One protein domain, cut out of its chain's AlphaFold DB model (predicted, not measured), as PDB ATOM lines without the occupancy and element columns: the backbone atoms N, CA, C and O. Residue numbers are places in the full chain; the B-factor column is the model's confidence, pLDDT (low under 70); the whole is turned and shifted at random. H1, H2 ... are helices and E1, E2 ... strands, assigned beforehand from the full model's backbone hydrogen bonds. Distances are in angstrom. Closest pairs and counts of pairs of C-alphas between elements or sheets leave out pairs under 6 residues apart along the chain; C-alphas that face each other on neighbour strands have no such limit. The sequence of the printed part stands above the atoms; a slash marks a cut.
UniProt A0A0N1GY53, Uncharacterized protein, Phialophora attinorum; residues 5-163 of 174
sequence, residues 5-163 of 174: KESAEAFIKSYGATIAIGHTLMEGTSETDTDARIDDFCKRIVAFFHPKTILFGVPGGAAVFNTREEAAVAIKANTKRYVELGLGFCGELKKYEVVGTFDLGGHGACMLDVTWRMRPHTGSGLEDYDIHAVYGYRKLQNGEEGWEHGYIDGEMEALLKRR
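Overview. This is residues 5 to 163 of the 174 residues of an uncharacterized protein of Phialophora attinorum (UniProt A0A0N1GY53). A long, twisted sheet of four strands has helix H1 running lengthwise over one face; H2 folds back beside H1, and H3 packs on H2 away from the sheet. A short last helix, H4, only grazes the sheet. The printed part has 159 residues, with four named helices and four named strands in the order H1 H2 H3 E1 E2 E3 E4 H4 along the chain; the class is mixed, helices and strands, and the antiparallel sheet has the order E1 E2 E3 E4. The whole is compact, with a radius of gyration of the C-alphas of 15.9 A, yet elongated, spanning 53 by 28 by 28 A.

Along the chain. H1, residues 5 to 25, begins at C-alpha 5 (155.684, 170.591, 101.374) and is 31.3 A long. H2 is residues 31 to 47 and H3 residues 68 to 84. E1, residues 90 to 103, spans 34.1 A and bends by 69 degrees at residue 94. E2 is residues 108 to 119, E3 129 to 139 and E4 145 to 153. H4, residues 155 to 162, ends at C-alpha 162 (135.514, 141.452, 106.416).

Arrangement. The strands form a meander, each the antiparallel neighbour of the one before: N 97 and O 113 are 2.8 A apart, N 114 and O 133 2.8 A, N 136 and O 148 2.9 A, within hydrogen-bond range. H1 is on the sheet at a height of 7.4 A; its closest C-alphas to E1 are Gly 22 and Cys 90, 4.5 A. H1 and H2, a helical hairpin, touch at Leu 25 and Arg 37, closest C-alphas 6.2 A apart, at a shallow tilt of 7 degrees, opposite ways. H2 and H3, also a helical hairpin, touch at Cys 42 and Ala 72, closest C-alphas 5.6 A apart, at a steep tilt of 43 degrees. H1 and H3 are apart. H4 comes closest to E3 at the C-alphas of Ile 131 and Glu 155, 5.6 A. Every O i to N i+4 pair is within hydrogen-bond range in H3, but 13 of 17 in H1, 12 of 13 in H2 and 3 of 4 in H4.

Size, cuts and confidence. The C-alphas farthest apart, of Gly 105 and Gly 123, are 52.8 A apart. The printed part has no cut; the link from H2 to H3 is long. Mean pLDDT of the printed part is 76.7, with 41 residues under 70, among them 21 to 32, 52 to 62 and 150 to 160.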
ATOM      1  N   LYS A   5     156.900 170.902 102.127       86.38
ATOM      2  CA  LYS A   5     155.684 170.591 101.374       86.38
ATOM      3  C   LYS A   5     155.996 169.903 100.042       86.38
ATOM      4  O   LYS A   5     155.414 168.866  99.750       86.38
ATOM      5  N   GLU A   6     156.934 170.436  99.261       88.69
ATOM      6  CA  GLU A   6     157.358 169.813  97.999       88.69
ATOM      7  C   GLU A   6     157.988 168.430  98.234       88.69
ATOM      8  O   GLU A   6     157.713 167.495  97.483       88.69
ATOM      9  N   SER A   7     158.773 168.266  99.307       87.19
ATOM     10  CA  SER A   7     159.307 166.959  99.713       87.19
ATOM     11  C   SER A   7     158.198 165.970 100.083       87.19
ATOM     12  O   SER A   7     158.275 164.799  99.716       87.19
ATOM     13  N   ALA A   8     157.149 166.432 100.768       88.19
ATOM     14  CA  ALA A   8     155.992 165.621 101.134       88.19
ATOM     15  C   ALA A   8     155.174 165.180  99.913       88.19
ATOM     16  O   ALA A   8     154.807 164.011  99.790       88.19
ATOM     17  N   GLU A   9     154.955 166.090  98.965       90.69
ATOM     18  CA  GLU A   9     154.291 165.784  97.697       90.69
ATOM     19  C   GLU A   9     155.109 164.813  96.832       90.69
ATOM     20  O   GLU A   9     154.545 163.924  96.190       90.69
ATOM     21  N   ALA A  10     156.438 164.955  96.812       91.00
ATOM     22  CA  ALA A  10     157.322 164.032  96.106       91.00
ATOM     23  C   ALA A  10     157.297 162.633  96.738       91.00
ATOM     24  O   ALA A  10     157.170 161.635  96.023       91.00
ATOM     25  N   PHE A  11     157.356 162.567  98.074       91.56
ATOM     26  CA  PHE A  11     157.234 161.324  98.828       91.56
ATOM     27  C   PHE A  11     155.925 160.607  98.506       91.56
ATOM     28  O   PHE A  11     155.972 159.468  98.050       91.56
ATOM     29  N   ILE A  12     154.769 161.261  98.664       91.38
ATOM     30  CA  ILE A  12     153.486 160.556  98.548       91.38
ATOM     31  C   ILE A  12     153.216 160.056  97.127       91.38
ATOM     32  O   ILE A  12     152.645 158.981  96.946       91.38
ATOM     33  N   LYS A  13     153.693 160.778  96.104       90.94
ATOM     34  CA  LYS A  13     153.607 160.337  94.704       90.94
ATOM     35  C   LYS A  13     154.485 159.113  94.443       90.94
ATOM     36  O   LYS A  13     154.029 158.156  93.822       90.94
ATOM     37  N   SER A  14     155.731 159.125  94.920       90.12
ATOM     38  CA  SER A  14     156.670 158.013  94.716       90.12
ATOM     39  C   SER A  14     156.289 156.774  95.537       90.12
ATOM     40  O   SER A  14     156.287 155.650  95.023       90.12
ATOM     41  N   TYR A  15     155.882 156.983  96.787       88.88
ATOM     42  CA  TYR A  15     155.394 155.937  97.672       88.88
ATOM     43  C   TYR A  15     154.077 155.340  97.157       88.88
ATOM     44  O   TYR A  15     153.953 154.122  97.053       88.88
ATOM     45  N   GLY A  16     153.136 156.179  96.707       87.56
ATOM     46  CA  GLY A  16     151.881 155.726  96.106       87.56
ATOM     47  C   GLY A  16     152.067 154.931  94.818       87.56
ATOM     48  O   GLY A  16     151.404 153.916  94.638       87.56
ATOM     49  N   ALA A  17     153.024 155.310  93.965       85.75
ATOM     50  CA  ALA A  17     153.382 154.504  92.798       85.75
ATOM     51  C   ALA A  17     153.914 153.114  93.197       85.75
ATOM     52  O   ALA A  17     153.611 152.127  92.532       85.75
ATOM     53  N   THR A  18     154.662 153.020  94.302       84.81
ATOM     54  CA  THR A  18     155.160 151.738  94.827       84.81
ATOM     55  C   THR A  18     154.024 150.868  95.368       84.81
ATOM     56  O   THR A  18     153.986 149.677  95.069       84.81
ATOM     57  N   ILE A  19     153.074 151.451  96.106       81.31
ATOM     58  CA  ILE A  19     151.887 150.738  96.606       81.31
ATOM     59  C   ILE A  19     150.994 150.261  95.446       81.31
ATOM     60  O   ILE A  19     150.528 149.122  95.454       81.31
ATOM     61  N   ALA A  20     150.800 151.089  94.415       76.44
ATOM     62  CA  ALA A  20     149.965 150.754  93.261       76.44
ATOM     63  C   ALA A  20     150.513 149.569  92.440       76.44
ATOM     64  O   ALA A  20     149.738 148.781  91.897       76.44
ATOM     65  N   ILE A  21     151.842 149.386  92.395       66.25
ATOM     66  CA  ILE A  21     152.479 148.213  91.762       66.25
ATOM     67  C   ILE A  21     152.014 146.906  92.416       66.25
ATOM     68  O   ILE A  21     152.015 145.868  91.750       66.25
ATOM     69  N   GLY A  22     151.543 146.933  93.666       60.56
ATOM     70  CA  GLY A  22     151.085 145.730  94.347       60.56
ATOM     71  C   GLY A  22     149.970 144.969  93.632       60.56
ATOM     72  O   GLY A  22     149.936 143.741  93.682       60.56
ATOM     73  N   HIS A  23     149.142 145.665  92.846       57.09
ATOM     74  CA  HIS A  23     148.142 145.041  91.973       57.09
ATOM     75  C   HIS A  23     148.759 144.030  90.999       57.09
ATOM     76  O   HIS A  23     148.233 142.943  90.779       57.09
ATOM     77  N   THR A  24     149.912 144.386  90.432       57.03
ATOM     78  CA  THR A  24     150.563 143.619  89.365       57.03
ATOM     79  C   THR A  24     151.276 142.369  89.866       57.03
ATOM     80  O   THR A  24     151.602 141.510  89.047       57.03
ATOM     81  N   LEU A  25     151.508 142.218  91.181       59.50
ATOM     82  CA  LEU A  25     152.150 140.999  91.687       59.50
ATOM     83  C   LEU A  25     151.171 139.824  91.801       59.50
ATOM     84  O   LEU A  25     151.633 138.699  91.937       59.50
ATOM     85  N   MET A  26     149.860 140.079  91.723       58.03
ATOM     86  CA  MET A  26     148.805 139.092  91.973       58.03
ATOM     87  C   MET A  26     148.085 138.599  90.710       58.03
ATOM     88  O   MET A  26     147.279 137.675  90.789       58.03
ATOM     89  N   GLU A  27     148.348 139.190  89.544       60.66
ATOM     90  CA  GLU A  27     147.709 138.798  88.285       60.66
ATOM     91  C   GLU A  27     148.630 137.889  87.453       60.66
ATOM     92  O   GLU A  27     149.660 138.322  86.938       60.66
ATOM     93  N   GLY A  28     148.230 136.621  87.291       54.88
ATOM     94  CA  GLY A  28     148.757 135.723  86.255       54.88
ATOM     95  C   GLY A  28     150.159 135.141  86.479       54.88
ATOM     96  O   GLY A  28     150.794 134.748  85.501       54.88
ATOM     97  N   THR A  29     150.654 135.069  87.719       54.84
ATOM     98  CA  THR A  29     152.006 134.563  88.020       54.84
ATOM     99  C   THR A  29     152.049 133.303  88.873       54.84
ATOM    100  O   THR A  29     151.124 133.011  89.622       54.84
ATOM    101  N   SER A  30     153.140 132.541  88.738       56.62
ATOM    102  CA  SER A  30     153.397 131.343  89.544       56.62
ATOM    103  C   SER A  30     153.665 131.694  91.021       56.62
ATOM    104  O   SER A  30     154.006 132.835  91.349       56.62
ATOM    105  N   GLU A  31     153.540 130.727  91.937       57.09
ATOM    106  CA  GLU A  31     153.834 130.936  93.370       57.09
ATOM    107  C   GLU A  31     155.271 131.438  93.605       57.09
ATOM    108  O   GLU A  31     155.492 132.369  94.379       57.09
ATOM    109  N   THR A  32     156.250 130.891  92.880       58.50
ATOM    110  CA  THR A  32     157.666 131.282  92.983       58.50
ATOM    111  C   THR A  32     157.910 132.722  92.524       58.50
ATOM    112  O   THR A  32     158.741 133.426  93.098       58.50
ATOM    113  N   ASP A  33     157.160 133.184  91.521       71.00
ATOM    114  CA  ASP A  33     157.204 134.578  91.067       71.00
ATOM    115  C   ASP A  33     156.585 135.526  92.099       71.00
ATOM    116  O   ASP A  33     157.036 136.662  92.244       71.00
ATOM    117  N   THR A  34     155.579 135.061  92.842       74.00
ATOM    118  CA  THR A  34     154.867 135.854  93.854       74.00
ATOM    119  C   THR A  34     155.779 136.189  95.036       74.00
ATOM    120  O   THR A  34     155.851 137.345  95.452       74.00
ATOM    121  N   ASP A  35     156.559 135.222  95.526       78.94
ATOM    122  CA  ASP A  35     157.446 135.425  96.680       78.94
ATOM    123  C   ASP A  35     158.599 136.401  96.381       78.94
ATOM    124  O   ASP A  35     158.886 137.302  97.176       78.94
ATOM    125  N   ALA A  36     159.223 136.278  95.204       81.12
ATOM    126  CA  ALA A  36     160.284 137.188  94.759       81.12
ATOM    127  C   ALA A  36     159.768 138.621  94.545       81.12
ATOM    128  O   ALA A  36     160.457 139.601  94.839       81.12
ATOM    129  N   ARG A  37     158.532 138.745  94.057       79.56
ATOM    130  CA  ARG A  37     157.841 140.023  93.880       79.56
ATOM    131  C   ARG A  37     157.500 140.685  95.211       79.56
ATOM    132  O   ARG A  37     157.742 141.882  95.357       79.56
ATOM    133  N   ILE A  38     157.003 139.920  96.185       83.38
ATOM    134  CA  ILE A  38     156.779 140.412  97.552       83.38
ATOM    135  C   ILE A  38     158.101 140.913  98.148       83.38
ATOM    136  O   ILE A  38     158.123 141.985  98.750       83.38
ATOM    137  N   ASP A  39     159.210 140.200  97.937       85.12
ATOM    138  CA  ASP A  39     160.528 140.636  98.414       85.12
ATOM    139  C   ASP A  39     160.982 141.964  97.810       85.12
ATOM    140  O   ASP A  39     161.452 142.845  98.536       85.12
ATOM    141  N   ASP A  40     160.845 142.127  96.494       85.12
ATOM    142  CA  ASP A  40     161.176 143.384  95.820       85.12
ATOM    143  C   ASP A  40     160.280 144.536  96.303       85.12
ATOM    144  O   ASP A  40     160.774 145.616  96.636       85.12
ATOM    145  N   PHE A  41     158.974 144.290  96.434       84.12
ATOM    146  CA  PHE A  41     158.023 145.253  96.989       84.12
ATOM    147  C   PHE A  41     158.424 145.701  98.400       84.12
ATOM    148  O   PHE A  41     158.559 146.901  98.648       84.12
ATOM    149  N   CYS A  42     158.699 144.762  99.310       84.50
ATOM    150  CA  CYS A  42     159.063 145.075 100.693       84.50
ATOM    151  C   CYS A  42     160.354 145.899 100.770       84.50
ATOM    152  O   CYS A  42     160.410 146.880 101.514       84.50
ATOM    153  N   LYS A  43     161.366 145.556  99.959       85.69
ATOM    154  CA  LYS A  43     162.625 146.318  99.864       85.69
ATOM    155  C   LYS A  43     162.396 147.758  99.409       85.69
ATOM    156  O   LYS A  43     162.995 148.676  99.968       85.69
ATOM    157  N   ARG A  44     161.519 147.970  98.423       86.25
ATOM    158  CA  ARG A  44     161.161 149.316  97.950       86.25
ATOM    159  C   ARG A  44     160.424 150.106  99.024       86.25
ATOM    160  O   ARG A  44     160.760 151.263  99.241       86.25
ATOM    161  N   ILE A  45     159.474 149.482  99.723       85.69
ATOM    162  CA  ILE A  45     158.695 150.128 100.789       85.69
ATOM    163  C   ILE A  45     159.603 150.615 101.924       85.69
ATOM    164  O   ILE A  45     159.534 151.789 102.286       85.69
ATOM    165  N   VAL A  46     160.496 149.772 102.458       85.94
ATOM    166  CA  VAL A  46     161.368 150.177 103.583       85.94
ATOM    167  C   VAL A  46     162.394 151.246 103.212       85.94
ATOM    168  O   VAL A  46     162.872 151.963 104.091       85.94
ATOM    169  N   ALA A  47     162.731 151.388 101.926       87.88
ATOM    170  CA  ALA A  47     163.675 152.400 101.458       87.88
ATOM    171  C   ALA A  47     163.149 153.834 101.635       87.88
ATOM    172  O   ALA A  47     163.947 154.760 101.780       87.88
ATOM    173  N   PHE A  48     161.825 154.016 101.669       85.88
ATOM    174  CA  PHE A  48     161.207 155.318 101.919       85.88
ATOM    175  C   PHE A  48     161.325 155.774 103.373       85.88
ATOM    176  O   PHE A  48     161.277 156.972 103.652       85.88
ATOM    177  N   PHE A  49     161.476 154.826 104.293       83.69
ATOM    178  CA  PHE A  49     161.344 155.075 105.715       83.69
ATOM    179  C   PHE A  49     162.698 155.210 106.417       83.69
ATOM    180  O   PHE A  49     163.738 154.684 105.991       83.69
ATOM    181  N   HIS A  50     162.689 155.952 107.518       81.38
ATOM    182  CA  HIS A  50     163.816 156.080 108.423       81.38
ATOM    183  C   HIS A  50     164.183 154.693 109.005       81.38
ATOM    184  O   HIS A  50     163.297 153.864 109.209       81.38
ATOM    185  N   PRO A  51     165.454 154.374 109.299       70.81
ATOM    186  CA  PRO A  51     165.813 153.057 109.842       70.81
ATOM    187  C   PRO A  51     165.153 152.743 111.190       70.81
ATOM    188  O   PRO A  51     164.838 151.593 111.465       70.81
ATOM    189  N   LYS A  52     164.905 153.783 111.994       69.75
ATOM    190  CA  LYS A  52     164.133 153.716 113.242       69.75
ATOM    191  C   LYS A  52     162.689 154.136 113.001       69.75
ATOM    192  O   LYS A  52     162.267 155.169 113.516       69.75
ATOM    193  N   THR A  53     161.995 153.413 112.133       65.00
ATOM    194  CA  THR A  53     160.596 153.708 111.813       65.00
ATOM    195  C   THR A  53     159.665 152.884 112.683       65.00
ATOM    196  O   THR A  53     159.906 151.707 112.954       65.00
ATOM    197  N   ILE A  54     158.578 153.524 113.097       60.94
ATOM    198  CA  ILE A  54     157.377 152.845 113.563       60.94
ATOM    199  C   ILE A  54     156.706 152.309 112.307       60.94
ATOM    200  O   ILE A  54     156.313 153.105 111.464       60.94
ATOM    201  N   LEU A  55     156.637 150.994 112.115       56.59
ATOM    202  CA  LEU A  55     155.953 150.437 110.952       56.59
ATOM    203  C   LEU A  55     154.859 149.471 111.395       56.59
ATOM    204  O   LEU A  55     155.090 148.330 111.763       56.59
ATOM    205  N   PHE A  56     153.672 150.053 111.412       58.53
ATOM    206  CA  PHE A  56     152.393 149.556 110.947       58.53
ATOM    207  C   PHE A  56     151.901 148.126 111.242       58.53
ATOM    208  O   PHE A  56     152.507 147.145 110.828       58.53
ATOM    209  N   GLY A  57     150.711 148.059 111.861       51.06
ATOM    210  CA  GLY A  57     149.718 146.994 111.698       51.06
ATOM    211  C   GLY A  57     150.227 145.561 111.789       51.06
ATOM    212  O   GLY A  57     149.802 144.717 111.002       51.06
ATOM    213  N   VAL A  58     151.097 145.241 112.753       49.41
ATOM    214  CA  VAL A  58     151.046 143.869 113.272       49.41
ATOM    215  C   VAL A  58     149.642 143.702 113.840       49.41
ATOM    216  O   VAL A  58     149.156 144.633 114.487       49.41
ATOM    217  N   PRO A  59     148.952 142.585 113.582       49.25
ATOM    218  CA  PRO A  59     147.595 142.421 114.070       49.25
ATOM    219  C   PRO A  59     147.512 142.789 115.563       49.25
ATOM    220  O   PRO A  59     148.148 142.158 116.406       49.25
ATOM    221  N   GLY A  60     146.745 143.838 115.875       50.19
ATOM    222  CA  GLY A  60     146.541 144.323 117.242       50.19
ATOM    223  C   GLY A  60     147.582 145.306 117.805       50.19
ATOM    224  O   GLY A  60     147.491 145.606 118.994       50.19
ATOM    225  N   GLY A  61     148.539 145.838 117.026       57.78
ATOM    226  CA  GLY A  61     149.523 146.783 117.576       57.78
ATOM    227  C   GLY A  61     150.391 147.570 116.586       57.78
ATOM    228  O   GLY A  61     150.295 147.440 115.368       57.78
ATOM    229  N   ALA A  62     151.267 148.401 117.155       66.06
ATOM    230  CA  ALA A  62     152.316 149.136 116.452       66.06
ATOM    231  C   ALA A  62     153.689 148.567 116.836       66.06
ATOM    232  O   ALA A  62     153.938 148.304 118.012       66.06
ATOM    233  N   ALA A  63     154.578 148.402 115.855       71.00
ATOM    234  CA  ALA A  63     155.939 147.917 116.067       71.00
ATOM    235  C   ALA A  63     156.971 148.995 115.713       71.00
ATOM    236  O   ALA A  63     156.773 149.791 114.792       71.00
ATOM    237  N   VAL A  64     158.087 149.001 116.444       74.31
ATOM    238  CA  VAL A  64     159.257 149.840 116.166       74.31
ATOM    239  C   VAL A  64     160.408 148.927 115.784       74.31
ATOM    240  O   VAL A  64     160.730 148.001 116.525       74.31
ATOM    241  N   PHE A  65     161.038 149.209 114.650       78.25
ATOM    242  CA  PHE A  65     162.199 148.460 114.179       78.25
ATOM    243  C   PHE A  65     163.454 149.312 114.315       78.25
ATOM    244  O   PHE A  65     163.401 150.534 114.159       78.25
ATOM    245  N   ASN A  66     164.585 148.682 114.626       79.31
ATOM    246  CA  ASN A  66     165.858 149.391 114.751       79.31
ATOM    247  C   ASN A  66     166.597 149.471 113.412       79.31
ATOM    248  O   ASN A  66     167.477 150.322 113.244       79.31
ATOM    249  N   THR A  67     166.252 148.580 112.479       82.62
ATOM    250  CA  THR A  67     166.862 148.475 111.152       82.62
ATOM    251  C   THR A  67     165.804 148.326 110.058       82.62
ATOM    252  O   THR A  67     164.674 147.887 110.299       82.62
ATOM    253  N   ARG A  68     166.174 148.668 108.818       82.38
ATOM    254  CA  ARG A  68     165.293 148.481 107.652       82.38
ATOM    255  C   ARG A  68     165.111 147.005 107.321       82.38
ATOM    256  O   ARG A  68     164.067 146.621 106.808       82.38
ATOM    257  N   GLU A  69     166.115 146.191 107.618       84.31
ATOM    258  CA  GLU A  69     166.112 144.749 107.423       84.31
ATOM    259  C   GLU A  69     165.070 144.080 108.328       84.31
ATOM    260  O   GLU A  69     164.260 143.291 107.840       84.31
ATOM    261  N   GLU A  70     165.025 144.450 109.614       83.31
ATOM    262  CA  GLU A  70     163.982 144.001 110.550       83.31
ATOM    263  C   GLU A  70     162.583 144.406 110.067       83.31
ATOM    264  O   GLU A  70     161.680 143.568 109.999       83.31
ATOM    265  N   ALA A  71     162.417 145.671 109.660       80.62
ATOM    266  CA  ALA A  71     161.151 146.160 109.122       80.62
ATOM    267  C   ALA A  71     160.731 145.392 107.855       80.62
ATOM    268  O   ALA A  71     159.565 145.028 107.709       80.62
ATOM    269  N   ALA A  72     161.670 145.093 106.951       83.44
ATOM    270  CA  ALA A  72     161.384 144.379 105.709       83.44
ATOM    271  C   ALA A  72     160.875 142.956 105.967       83.44
ATOM    272  O   ALA A  72     159.949 142.511 105.289       83.44
ATOM    273  N   VAL A  73     161.438 142.258 106.959       84.25
ATOM    274  CA  VAL A  73     160.977 140.919 107.365       84.25
ATOM    275  C   VAL A  73     159.537 140.970 107.881       84.25
ATOM    276  O   VAL A  73     158.710 140.156 107.462       84.25
ATOM    277  N   ALA A  74     159.212 141.942 108.738       79.25
ATOM    278  CA  ALA A  74     157.863 142.095 109.281       79.25
ATOM    279  C   ALA A  74     156.834 142.457 108.192       79.25
ATOM    280  O   ALA A  74     155.775 141.831 108.105       79.25
ATOM    281  N   ILE A  75     157.168 143.401 107.303       81.19
ATOM    282  CA  ILE A  75     156.304 143.796 106.176       81.19
ATOM    283  C   ILE A  75     156.078 142.623 105.234       81.19
ATOM    284  O   ILE A  75     154.948 142.416 104.792       81.19
ATOM    285  N   LYS A  76     157.119 141.832 104.947       84.62
ATOM    286  CA  LYS A  76     157.003 140.627 104.120       84.62
ATOM    287  C   LYS A  76     156.000 139.649 104.717       84.62
ATOM    288  O   LYS A  76     155.111 139.192 104.002       84.62
ATOM    289  N   ALA A  77     156.122 139.346 106.008       82.00
ATOM    290  CA  ALA A  77     155.207 138.434 106.692       82.00
ATOM    291  C   ALA A  77     153.754 138.938 106.640       82.00
ATOM    292  O   ALA A  77     152.850 138.171 106.309       82.00
ATOM    293  N   ASN A  78     153.536 140.234 106.884       78.62
ATOM    294  CA  ASN A  78     152.202 140.825 106.808       78.62
ATOM    295  C   ASN A  78     151.649 140.823 105.371       78.62
ATOM    296  O   ASN A  78     150.505 140.444 105.144       78.62
ATOM    297  N   THR A  79     152.481 141.157 104.381       80.12
ATOM    298  CA  THR A  79     152.095 141.170 102.960       80.12
ATOM    299  C   THR A  79     151.675 139.778 102.492       80.12
ATOM    300  O   THR A  79     150.637 139.637 101.850       80.12
ATOM    301  N   LYS A  80     152.426 138.734 102.871       81.31
ATOM    302  CA  LYS A  80     152.058 137.335 102.597       81.31
ATOM    303  C   LYS A  80     150.698 136.978 103.184       81.31
ATOM    304  O   LYS A  80     149.853 136.456 102.468       81.31
ATOM    305  N   ARG A  81     150.449 137.346 104.443       78.19
ATOM    306  CA  ARG A  81     149.149 137.126 105.087       78.19
ATOM    307  C   ARG A  81     148.021 137.824 104.324       78.19
ATOM    308  O   ARG A  81     146.994 137.217 104.058       78.19
ATOM    309  N   TYR A  82     148.197 139.084 103.933       77.69
ATOM    310  CA  TYR A  82     147.181 139.820 103.171       77.69
ATOM    311  C   TYR A  82     146.882 139.157 101.819       77.69
ATOM    312  O   TYR A  82     145.724 139.106 101.396       77.69
ATOM    313  N   VAL A  83     147.910 138.612 101.169       77.75
ATOM    314  CA  VAL A  83     147.772 137.811  99.950       77.75
ATOM    315  C   VAL A  83     146.981 136.524 100.216       77.75
ATOM    316  O   VAL A  83     145.976 136.292  99.546       77.75
ATOM    317  N   GLU A  84     147.365 135.738 101.222       78.19
ATOM    318  CA  GLU A  84     146.692 134.486 101.612       78.19
ATOM    319  C   GLU A  84     145.222 134.702 102.003       78.19
ATOM    320  O   GLU A  84     144.360 133.865 101.736       78.19
ATOM    321  N   LEU A  85     144.911 135.849 102.611       75.69
ATOM    322  CA  LEU A  85     143.558 136.207 103.024       75.69
ATOM    323  C   LEU A  85     142.698 136.794 101.891       75.69
ATOM    324  O   LEU A  85     141.533 137.125 102.131       75.69
ATOM    325  N   GLY A  86     143.252 136.956 100.685       74.25
ATOM    326  CA  GLY A  86     142.573 137.568  99.539       74.25
ATOM    327  C   GLY A  86     142.393 139.087  99.643       74.25
ATOM    328  O   GLY A  86     141.792 139.694  98.758       74.25
ATOM    329  N   LEU A  87     142.934 139.719 100.690       72.81
ATOM    330  CA  LEU A  87     142.865 141.166 100.922       72.81
ATOM    331  C   LEU A  87     143.720 141.956  99.930       72.81
ATOM    332  O   LEU A  87     143.440 143.129  99.692       72.81
ATOM    333  N   GLY A  88     144.746 141.315  99.364       68.38
ATOM    334  CA  GLY A  88     145.717 141.968  98.496       68.38
ATOM    335  C   GLY A  88     146.497 143.067  99.224       68.38
ATOM    336  O   GLY A  88     146.330 143.312 100.412       68.38
ATOM    337  N   PHE A  89     147.387 143.733  98.502       69.38
ATOM    338  CA  PHE A  89     148.202 144.837  99.029       69.38
ATOM    339  C   PHE A  89     148.291 145.987  98.014       69.38
ATOM    340  O   PHE A  89     149.141 146.870  98.111       69.38
ATOM    341  N   CYS A  90     147.385 145.976  97.029       72.75
ATOM    342  CA  CYS A  90     147.192 147.082  96.114       72.75
ATOM    343  C   CYS A  90     146.419 148.193  96.818       72.75
ATOM    344  O   CYS A  90     145.253 148.019  97.172       72.75
ATOM    345  N   GLY A  91     147.056 149.350  96.940       78.94
ATOM    346  CA  GLY A  91     146.412 150.599  97.318       78.94
ATOM    347  C   GLY A  91     146.507 151.617  96.185       78.94
ATOM    348  O   GLY A  91     147.538 151.756  95.531       78.94
ATOM    349  N   GLU A  92     145.433 152.356  95.961       87.94
ATOM    350  CA  GLU A  92     145.428 153.544  95.116       87.94
ATOM    351  C   GLU A  92     145.382 154.787  96.003       87.94
ATOM    352  O   GLU A  92     144.588 154.868  96.943       87.94
ATOM    353  N   LEU A  93     146.237 155.769  95.713       90.50
ATOM    354  CA  LEU A  93     146.202 157.050  96.409       90.50
ATOM    355  C   LEU A  93     144.909 157.788  96.043       90.50
ATOM    356  O   LEU A  93     144.779 158.293  94.929       90.50
ATOM    357  N   LYS A  94     143.972 157.882  96.987       91.69
ATOM    358  CA  LYS A  94     142.674 158.535  96.768       91.69
ATOM    359  C   LYS A  94     142.709 160.015  97.134       91.69
ATOM    360  O   LYS A  94     142.201 160.858  96.399       91.69
ATOM    361  N   LYS A  95     143.296 160.333  98.289       93.50
ATOM    362  CA  LYS A  95     143.438 161.698  98.808       93.50
ATOM    363  C   LYS A  95     144.720 161.790  99.625       93.50
ATOM    364  O   LYS A  95     145.090 160.829 100.288       93.50
ATOM    365  N   TYR A  96     145.358 162.954  99.614       93.62
ATOM    366  CA  TYR A  96     146.328 163.322 100.638       93.62
ATOM    367  C   TYR A  96     146.220 164.805 100.986       93.62
ATOM    368  O   TYR A  96     145.735 165.609 100.186       93.62
ATOM    369  N   GLU A  97     146.693 165.153 102.173       92.06
ATOM    370  CA  GLU A  97     146.774 166.515 102.676       92.06
ATOM    371  C   GLU A  97     148.053 166.690 103.499       92.06
ATOM    372  O   GLU A  97     148.388 165.857 104.339       92.06
ATOM    373  N   VAL A  98     148.775 167.788 103.261       88.88
ATOM    374  CA  VAL A  98     149.892 168.198 104.119       88.88
ATOM    375  C   VAL A  98     149.304 168.977 105.288       88.88
ATOM    376  O   VAL A  98     148.971 170.151 105.142       88.88
ATOM    377  N   VAL A  99     149.158 168.312 106.432       81.38
ATOM    378  CA  VAL A  99     148.438 168.837 107.605       81.38
ATOM    379  C   VAL A  99     149.261 169.886 108.351       81.38
ATOM    380  O   VAL A  99     148.720 170.788 108.988       81.38
ATOM    381  N   GLY A 100     150.588 169.804 108.263       74.69
ATOM    382  CA  GLY A 100     151.458 170.792 108.878       74.69
ATOM    383  C   GLY A 100     152.916 170.614 108.501       74.69
ATOM    384  O   GLY A 100     153.375 169.508 108.216       74.69
ATOM    385  N   THR A 101     153.638 171.728 108.536       79.69
ATOM    386  CA  THR A 101     155.095 171.781 108.433       79.69
ATOM    387  C   THR A 101     155.629 172.600 109.596       79.69
ATOM    388  O   THR A 101     155.153 173.712 109.828       79.69
ATOM    389  N   PHE A 102     156.621 172.075 110.298       77.12
ATOM    390  CA  PHE A 102     157.242 172.720 111.446       77.12
ATOM    391  C   PHE A 102     158.724 172.921 111.154       77.12
ATOM    392  O   PHE A 102     159.408 171.981 110.756       77.12
ATOM    393  N   ASP A 103     159.210 174.139 111.363       76.12
ATOM    394  CA  ASP A 103     160.634 174.458 111.377       76.12
ATOM    395  C   ASP A 103     160.989 174.934 112.788       76.12
ATOM    396  O   ASP A 103     160.450 175.930 113.272       76.12
ATOM    397  N   LEU A 104     161.845 174.177 113.470       67.38
ATOM    398  CA  LEU A 104     162.274 174.440 114.843       67.38
ATOM    399  C   LEU A 104     163.780 174.712 114.891       67.38
ATOM    400  O   LEU A 104     164.510 174.078 115.653       67.38
ATOM    401  N   GLY A 105     164.266 175.637 114.059       61.03
ATOM    402  CA  GLY A 105     165.637 176.147 114.165       61.03
ATOM    403  C   GLY A 105     166.691 175.073 113.888       61.03
ATOM    404  O   GLY A 105     167.618 174.884 114.676       61.03
ATOM    405  N   GLY A 106     166.515 174.346 112.781       65.00
ATOM    406  CA  GLY A 106     167.392 173.246 112.362       65.00
ATOM    407  C   GLY A 106     166.744 171.862 112.427       65.00
ATOM    408  O   GLY A 106     167.316 170.912 111.895       65.00
ATOM    409  N   HIS A 107     165.543 171.755 113.005       67.25
ATOM    410  CA  HIS A 107     164.673 170.587 112.843       67.25
ATOM    411  C   HIS A 107     163.544 170.908 111.871       67.25
ATOM    412  O   HIS A 107     162.926 171.964 111.976       67.25
ATOM    413  N   GLY A 108     163.257 169.988 110.958       77.31
ATOM    414  CA  GLY A 108     162.115 170.083 110.052       77.31
ATOM    415  C   GLY A 108     161.162 168.931 110.317       77.31
ATOM    416  O   GLY A 108     161.610 167.792 110.380       77.31
ATOM    417  N   ALA A 109     159.870 169.193 110.462       79.69
ATOM    418  CA  ALA A 109     158.870 168.139 110.554       79.69
ATOM    419  C   ALA A 109     157.707 168.394 109.599       79.69
ATOM    420  O   ALA A 109     157.340 169.540 109.343       79.69
ATOM    421  N   CYS A 110     157.131 167.325 109.064       84.75
ATOM    422  CA  CYS A 110     155.957 167.384 108.201       84.75
ATOM    423  C   CYS A 110     155.006 166.244 108.555       84.75
ATOM    424  O   CYS A 110     155.458 165.157 108.905       84.75
ATOM    425  N   MET A 111     153.703 166.485 108.436       84.94
ATOM    426  CA  MET A 111     152.681 165.454 108.600       84.94
ATOM    427  C   MET A 111     151.789 165.391 107.363       84.94
ATOM    428  O   MET A 111     151.346 166.423 106.854       84.94
ATOM    429  N   LEU A 112     151.543 164.174 106.893       88.12
ATOM    430  CA  LEU A 112     150.643 163.856 105.795       88.12
ATOM    431  C   LEU A 112     149.473 163.036 106.325       88.12
ATOM    432  O   LEU A 112     149.705 161.998 106.935       88.12
ATOM    433  N   ASP A 113     148.252 163.471 106.040       88.25
ATOM    434  CA  ASP A 113     147.041 162.651 106.143       88.25
ATOM    435  C   ASP A 113     146.732 162.101 104.750       88.25
ATOM    436  O   ASP A 113     146.744 162.843 103.763       88.25
ATOM    437  N   VAL A 114     146.538 160.792 104.646       89.69
ATOM    438  CA  VAL A 114     146.414 160.071 103.387       89.69
ATOM    439  C   VAL A 114     145.251 159.098 103.458       89.69
ATOM    440  O   VAL A 114     145.098 158.343 104.408       89.69
ATOM    441  N   THR A 115     144.454 159.050 102.398       90.00
ATOM    442  CA  THR A 115     143.463 157.995 102.187       90.00
ATOM    443  C   THR A 115     143.914 157.104 101.040       90.00
ATOM    444  O   THR A 115     144.088 157.577  99.910       90.00
ATOM    445  N   TRP A 116     144.053 155.811 101.322       87.81
ATOM    446  CA  TRP A 116     144.299 154.778 100.322       87.81
ATOM    447  C   TRP A 116     143.009 154.022 100.028       87.81
ATOM    448  O   TRP A 116     142.280 153.657 100.946       87.81
ATOM    449  N   ARG A 117     142.744 153.756  98.750       88.56
ATOM    450  CA  ARG A 117     141.723 152.808  98.304       88.56
ATOM    451  C   ARG A 117     142.382 151.446  98.122       88.56
ATOM    452  O   ARG A 117     143.117 151.247  97.159       88.56
ATOM    453  N   MET A 118     142.121 150.528  99.038       85.12
ATOM    454  CA  MET A 118     142.589 149.150  98.968       85.12
ATOM    455  C   MET A 118     141.715 148.353  98.005       85.12
ATOM    456  O   MET A 118     140.484 148.397  98.098       85.12
ATOM    457  N   ARG A 119     142.360 147.626  97.091       84.56
ATOM    458  CA  ARG A 119     141.707 146.768  96.098       84.56
ATOM    459  C   ARG A 119     142.036 145.302  96.388       84.56
ATOM    460  O   ARG A 119     143.171 144.886  96.128       84.56
ATOM    461  N   PRO A 120     141.088 144.536  96.957       79.00
ATOM    462  CA  PRO A 120     141.247 143.107  97.169       79.00
ATOM    463  C   PRO A 120     141.578 142.347  95.892       79.00
ATOM    464  O   PRO A 120     141.308 142.801  94.780       79.00
ATOM    465  N   HIS A 121     142.145 141.152  96.053       75.38
ATOM    466  CA  HIS A 121     142.431 140.297  94.908       75.38
ATOM    467  C   HIS A 121     141.133 139.898  94.191       75.38
ATOM    468  O   HIS A 121     140.122 139.585  94.832       75.38
ATOM    469  N   THR A 122     141.167 139.866  92.857       73.19
ATOM    470  CA  THR A 122     140.049 139.398  92.032       73.19
ATOM    471  C   THR A 122     139.636 137.986  92.446       73.19
ATOM    472  O   THR A 122     140.455 137.078  92.492       73.19
ATOM    473  N   GLY A 123     138.353 137.787  92.752       73.69
ATOM    474  CA  GLY A 123     137.835 136.487  93.199       73.69
ATOM    475  C   GLY A 123     137.893 136.246  94.712       73.69
ATOM    476  O   GLY A 123     137.367 135.237  95.168       73.69
ATOM    477  N   SER A 124     138.429 137.184  95.504       77.81
ATOM    478  CA  SER A 124     138.370 137.126  96.978       77.81
ATOM    479  C   SER A 124     136.954 137.284  97.552       77.81
ATOM    480  O   SER A 124     136.722 136.967  98.715       77.81
ATOM    481  N   GLY A 125     136.006 137.803  96.761       81.38
ATOM    482  CA  GLY A 125     134.653 138.137  97.221       81.38
ATOM    483  C   GLY A 125     134.590 139.371  98.127       81.38
ATOM    484  O   GLY A 125     133.524 139.685  98.652       81.38
ATOM    485  N   LEU A 126     135.713 140.069  98.313       80.50
ATOM    486  CA  LEU A 126     135.804 141.267  99.134       80.50
ATOM    487  C   LEU A 126     135.609 142.523  98.287       80.50
ATOM    488  O   LEU A 126     136.156 142.651  97.193       80.50
ATOM    489  N   GLU A 127     134.852 143.472  98.828       85.19
ATOM    490  CA  GLU A 127     134.720 144.804  98.247       85.19
ATOM    491  C   GLU A 127     135.931 145.670  98.592       85.19
ATOM    492  O   GLU A 127     136.429 145.648  99.725       85.19
ATOM    493  N   ASP A 128     136.335 146.497  97.632       86.50
ATOM    494  CA  ASP A 128     137.277 147.587  97.837       86.50
ATOM    495  C   ASP A 128     136.917 148.442  99.068       86.50
ATOM    496  O   ASP A 128     135.752 148.786  99.317       86.50
ATOM    497  N   TYR A 129     137.935 148.871  99.808       83.69
ATOM    498  CA  TYR A 129     137.767 149.617 101.053       83.69
ATOM    499  C   TYR A 129     138.798 150.727 101.190       83.69
ATOM    500  O   TYR A 129     139.836 150.709 100.537       83.69
ATOM    501  N   ASP A 130     138.486 151.717 102.015       86.44
ATOM    502  CA  ASP A 130     139.387 152.835 102.259       86.44
ATOM    503  C   ASP A 130     140.107 152.614 103.589       86.44
ATOM    504  O   ASP A 130     139.491 152.164 104.558       86.44
ATOM    505  N   ILE A 131     141.394 152.944 103.624       82.56
ATOM    506  CA  ILE A 131     142.177 153.046 104.856       82.56
ATOM    507  C   ILE A 131     142.755 154.455 104.968       82.56
ATOM    508  O   ILE A 131     143.127 155.074 103.964       82.56
ATOM    509  N   HIS A 132     142.826 154.960 106.194       83.94
ATOM    510  CA  HIS A 132     143.323 156.298 106.495       83.94
ATOM    511  C   HIS A 132     144.670 156.192 107.183       83.94
ATOM    512  O   HIS A 132     144.732 155.622 108.260       83.94
ATOM    513  N   ALA A 133     145.719 156.740 106.580       83.56
ATOM    514  CA  ALA A 133     147.090 156.660 107.052       83.56
ATOM    515  C   ALA A 133     147.677 158.042 107.332       83.56
ATOM    516  O   ALA A 133     147.479 158.979 106.561       83.56
ATOM    517  N   VAL A 134     148.475 158.143 108.389       82.50
ATOM    518  CA  VAL A 134     149.271 159.326 108.710       82.50
ATOM    519  C   VAL A 134     150.747 159.004 108.532       82.50
ATOM    520  O   VAL A 134     151.255 158.044 109.114       82.50
ATOM    521  N   TYR A 135     151.454 159.838 107.771       85.94
ATOM    522  CA  TYR A 135     152.905 159.755 107.609       85.94
ATOM    523  C   TYR A 135     153.568 160.987 108.213       85.94
ATOM    524  O   TYR A 135     153.169 162.120 107.942       85.94
ATOM    525  N   GLY A 136     154.595 160.756 109.023       84.25
ATOM    526  CA  GLY A 136     155.440 161.802 109.580       84.25
ATOM    527  C   GLY A 136     156.750 161.891 108.812       84.25
ATOM    528  O   GLY A 136     157.270 160.892 108.336       84.25
ATOM    529  N   TYR A 137     157.320 163.077 108.716       85.56
ATOM    530  CA  TYR A 137     158.722 163.264 108.370       85.56
ATOM    531  C   TYR A 137     159.378 164.046 109.491       85.56
ATOM    532  O   TYR A 137     158.786 164.998 110.009       85.56
ATOM    533  N   ARG A 138     160.610 163.671 109.824       82.38
ATOM    534  CA  ARG A 138     161.461 164.442 110.724       82.38
ATOM    535  C   ARG A 138     162.856 164.599 110.147       82.38
ATOM    536  O   ARG A 138     163.406 163.674 109.555       82.38
ATOM    537  N   LYS A 139     163.433 165.761 110.406       83.81
ATOM    538  CA  LYS A 139     164.842 166.086 110.263       83.81
ATOM    539  C   LYS A 139     165.351 166.535 111.619       83.81
ATOM    540  O   LYS A 139     164.800 167.467 112.202       83.81
ATOM    541  N   LEU A 140     166.374 165.854 112.106       75.81
ATOM    542  CA  LEU A 140     167.014 166.090 113.387       75.81
ATOM    543  C   LEU A 140     168.198 167.053 113.238       75.81
ATOM    544  O   LEU A 140     168.819 167.165 112.181       75.81
ATOM    545  N   GLN A 141     168.573 167.692 114.344       72.62
ATOM    546  CA  GLN A 141     169.747 168.572 114.431       72.62
ATOM    547  C   GLN A 141     171.076 167.904 114.052       72.62
ATOM    548  O   GLN A 141     171.981 168.584 113.578       72.62
ATOM    549  N   ASN A 142     171.206 166.589 114.250       80.00
ATOM    550  CA  ASN A 142     172.397 165.827 113.854       80.00
ATOM    551  C   ASN A 142     172.462 165.559 112.334       80.00
ATOM    552  O   ASN A 142     173.400 164.913 111.876       80.00
ATOM    553  N   GLY A 143     171.481 166.043 111.563       80.88
ATOM    554  CA  GLY A 143     171.385 165.855 110.120       80.88
ATOM    555  C   GLY A 143     170.667 164.575 109.695       80.88
ATOM    556  O   GLY A 143     170.420 164.415 108.502       80.88
ATOM    557  N   GLU A 144     170.302 163.688 110.628       81.44
ATOM    558  CA  GLU A 144     169.470 162.522 110.318       81.44
ATOM    559  C   GLU A 144     168.067 162.973 109.904       81.44
ATOM    560  O   GLU A 144     167.455 163.826 110.548       81.44
ATOM    561  N   GLU A 145     167.537 162.392 108.834       86.19
ATOM    562  CA  GLU A 145     166.194 162.686 108.348       86.19
ATOM    563  C   GLU A 145     165.524 161.450 107.752       86.19
ATOM    564  O   GLU A 145     166.189 160.527 107.273       86.19
ATOM    565  N   GLY A 146     164.195 161.432 107.760       85.06
ATOM    566  CA  GLY A 146     163.437 160.384 107.096       85.06
ATOM    567  C   GLY A 146     161.946 160.430 107.381       85.06
ATOM    568  O   GLY A 146     161.477 161.140 108.274       85.06
ATOM    569  N   TRP A 147     161.210 159.656 106.587       85.31
ATOM    570  CA  TRP A 147     159.789 159.421 106.787       85.31
ATOM    571  C   TRP A 147     159.564 158.332 107.826       85.31
ATOM    572  O   TRP A 147     160.318 157.367 107.908       85.31
ATOM    573  N   GLU A 148     158.487 158.466 108.576       78.38
ATOM    574  CA  GLU A 148     158.002 157.521 109.564       78.38
ATOM    575  C   GLU A 148     156.536 157.231 109.261       78.38
ATOM    576  O   GLU A 148     155.768 158.118 108.874       78.38
ATOM    577  N   HIS A 149     156.141 155.976 109.424       70.44
ATOM    578  CA  HIS A 149     154.748 155.591 109.318       70.44
ATOM    579  C   HIS A 149     154.085 155.819 110.689       70.44
ATOM    580  O   HIS A 149     154.500 155.242 111.687       70.44
ATOM    581  N   GLY A 150     153.098 156.710 110.774       60.75
ATOM    582  CA  GLY A 150     152.593 157.207 112.059       60.75
ATOM    583  C   GLY A 150     151.407 156.424 112.617       60.75
ATOM    584  O   GLY A 150     151.416 156.036 113.783       60.75
ATOM    585  N   TYR A 151     150.369 156.212 111.810       60.03
ATOM    586  CA  TYR A 151     149.110 155.611 112.259       60.03
ATOM    587  C   TYR A 151     148.267 155.214 111.049       60.03
ATOM    588  O   TYR A 151     148.291 155.939 110.059       60.03
ATOM    589  N   ILE A 152     147.489 154.136 111.131       60.84
ATOM    590  CA  ILE A 152     146.344 153.947 110.235       60.84
ATOM    591  C   ILE A 152     145.132 153.703 111.105       60.84
ATOM    592  O   ILE A 152     145.107 152.774 111.913       60.84
ATOM    593  N   ASP A 153     144.151 154.574 110.940       54.25
ATOM    594  CA  ASP A 153     142.877 154.469 111.626       54.25
ATOM    595  C   ASP A 153     141.909 153.617 110.801       54.25
ATOM    596  O   ASP A 153     141.943 153.616 109.566       54.25
ATOM    597  N   GLY A 154     141.036 152.887 111.488       54.44
ATOM    598  CA  GLY A 154     139.945 152.132 110.875       54.44
ATOM    599  C   GLY A 154     140.349 150.887 110.078       54.44
ATOM    600  O   GLY A 154     139.464 150.118 109.710       54.44
ATOM    601  N   GLU A 155     141.639 150.623 109.842       61.62
ATOM    602  CA  GLU A 155     142.065 149.412 109.127       61.62
ATOM    603  C   GLU A 155     141.649 148.155 109.889       61.62
ATOM    604  O   GLU A 155     140.986 147.299 109.319       61.62
ATOM    605  N   MET A 156     141.943 148.058 111.188       62.88
ATOM    606  CA  MET A 156     141.577 146.872 111.969       62.88
ATOM    607  C   MET A 156     140.061 146.664 112.049       62.88
ATOM    608  O   MET A 156     139.599 145.533 111.939       62.88
ATOM    609  N   GLU A 157     139.269 147.729 112.188       64.38
ATOM    610  CA  GLU A 157     137.804 147.627 112.167       64.38
ATOM    611  C   GLU A 157     137.299 147.174 110.786       64.38
ATOM    612  O   GLU A 157     136.487 146.250 110.677       64.38
ATOM    613  N   ALA A 158     137.821 147.778 109.714       63.50
ATOM    614  CA  ALA A 158     137.479 147.428 108.343       63.50
ATOM    615  C   ALA A 158     137.891 145.989 107.989       63.50
ATOM    616  O   ALA A 158     137.133 145.297 107.299       63.50
ATOM    617  N   LEU A 159     139.053 145.542 108.472       61.38
ATOM    618  CA  LEU A 159     139.572 144.188 108.314       61.38
ATOM    619  C   LEU A 159     138.722 143.188 109.087       61.38
ATOM    620  O   LEU A 159     138.234 142.244 108.481       61.38
ATOM    621  N   LEU A 160     138.465 143.410 110.378       64.19
ATOM    622  CA  LEU A 160     137.698 142.477 111.213       64.19
ATOM    623  C   LEU A 160     136.240 142.350 110.777       64.19
ATOM    624  O   LEU A 160     135.657 141.274 110.888       64.19
ATOM    625  N   LYS A 161     135.654 143.410 110.208       71.44
ATOM    626  CA  LYS A 161     134.324 143.334 109.589       71.44
ATOM    627  C   LYS A 161     134.287 142.375 108.389       71.44
ATOM    628  O   LYS A 161     133.242 141.791 108.116       71.44
ATOM    629  N   ARG A 162     135.398 142.244 107.657       72.00
ATOM    630  CA  ARG A 162     135.514 141.452 106.416       72.00
ATOM    631  C   ARG A 162     136.103 140.060 106.652       72.00
ATOM    632  O   ARG A 162     135.706 139.108 105.990       72.00
ATOM    633  N   ARG A 163     137.036 139.956 107.594       64.75
ATOM    634  CA  ARG A 163     137.728 138.748 108.049       64.75
ATOM    635  C   ARG A 163     137.687 138.700 109.580       64.75
ATOM    636  O   ARG A 163     138.660 139.078 110.229       64.75
TER     637      ARG A 163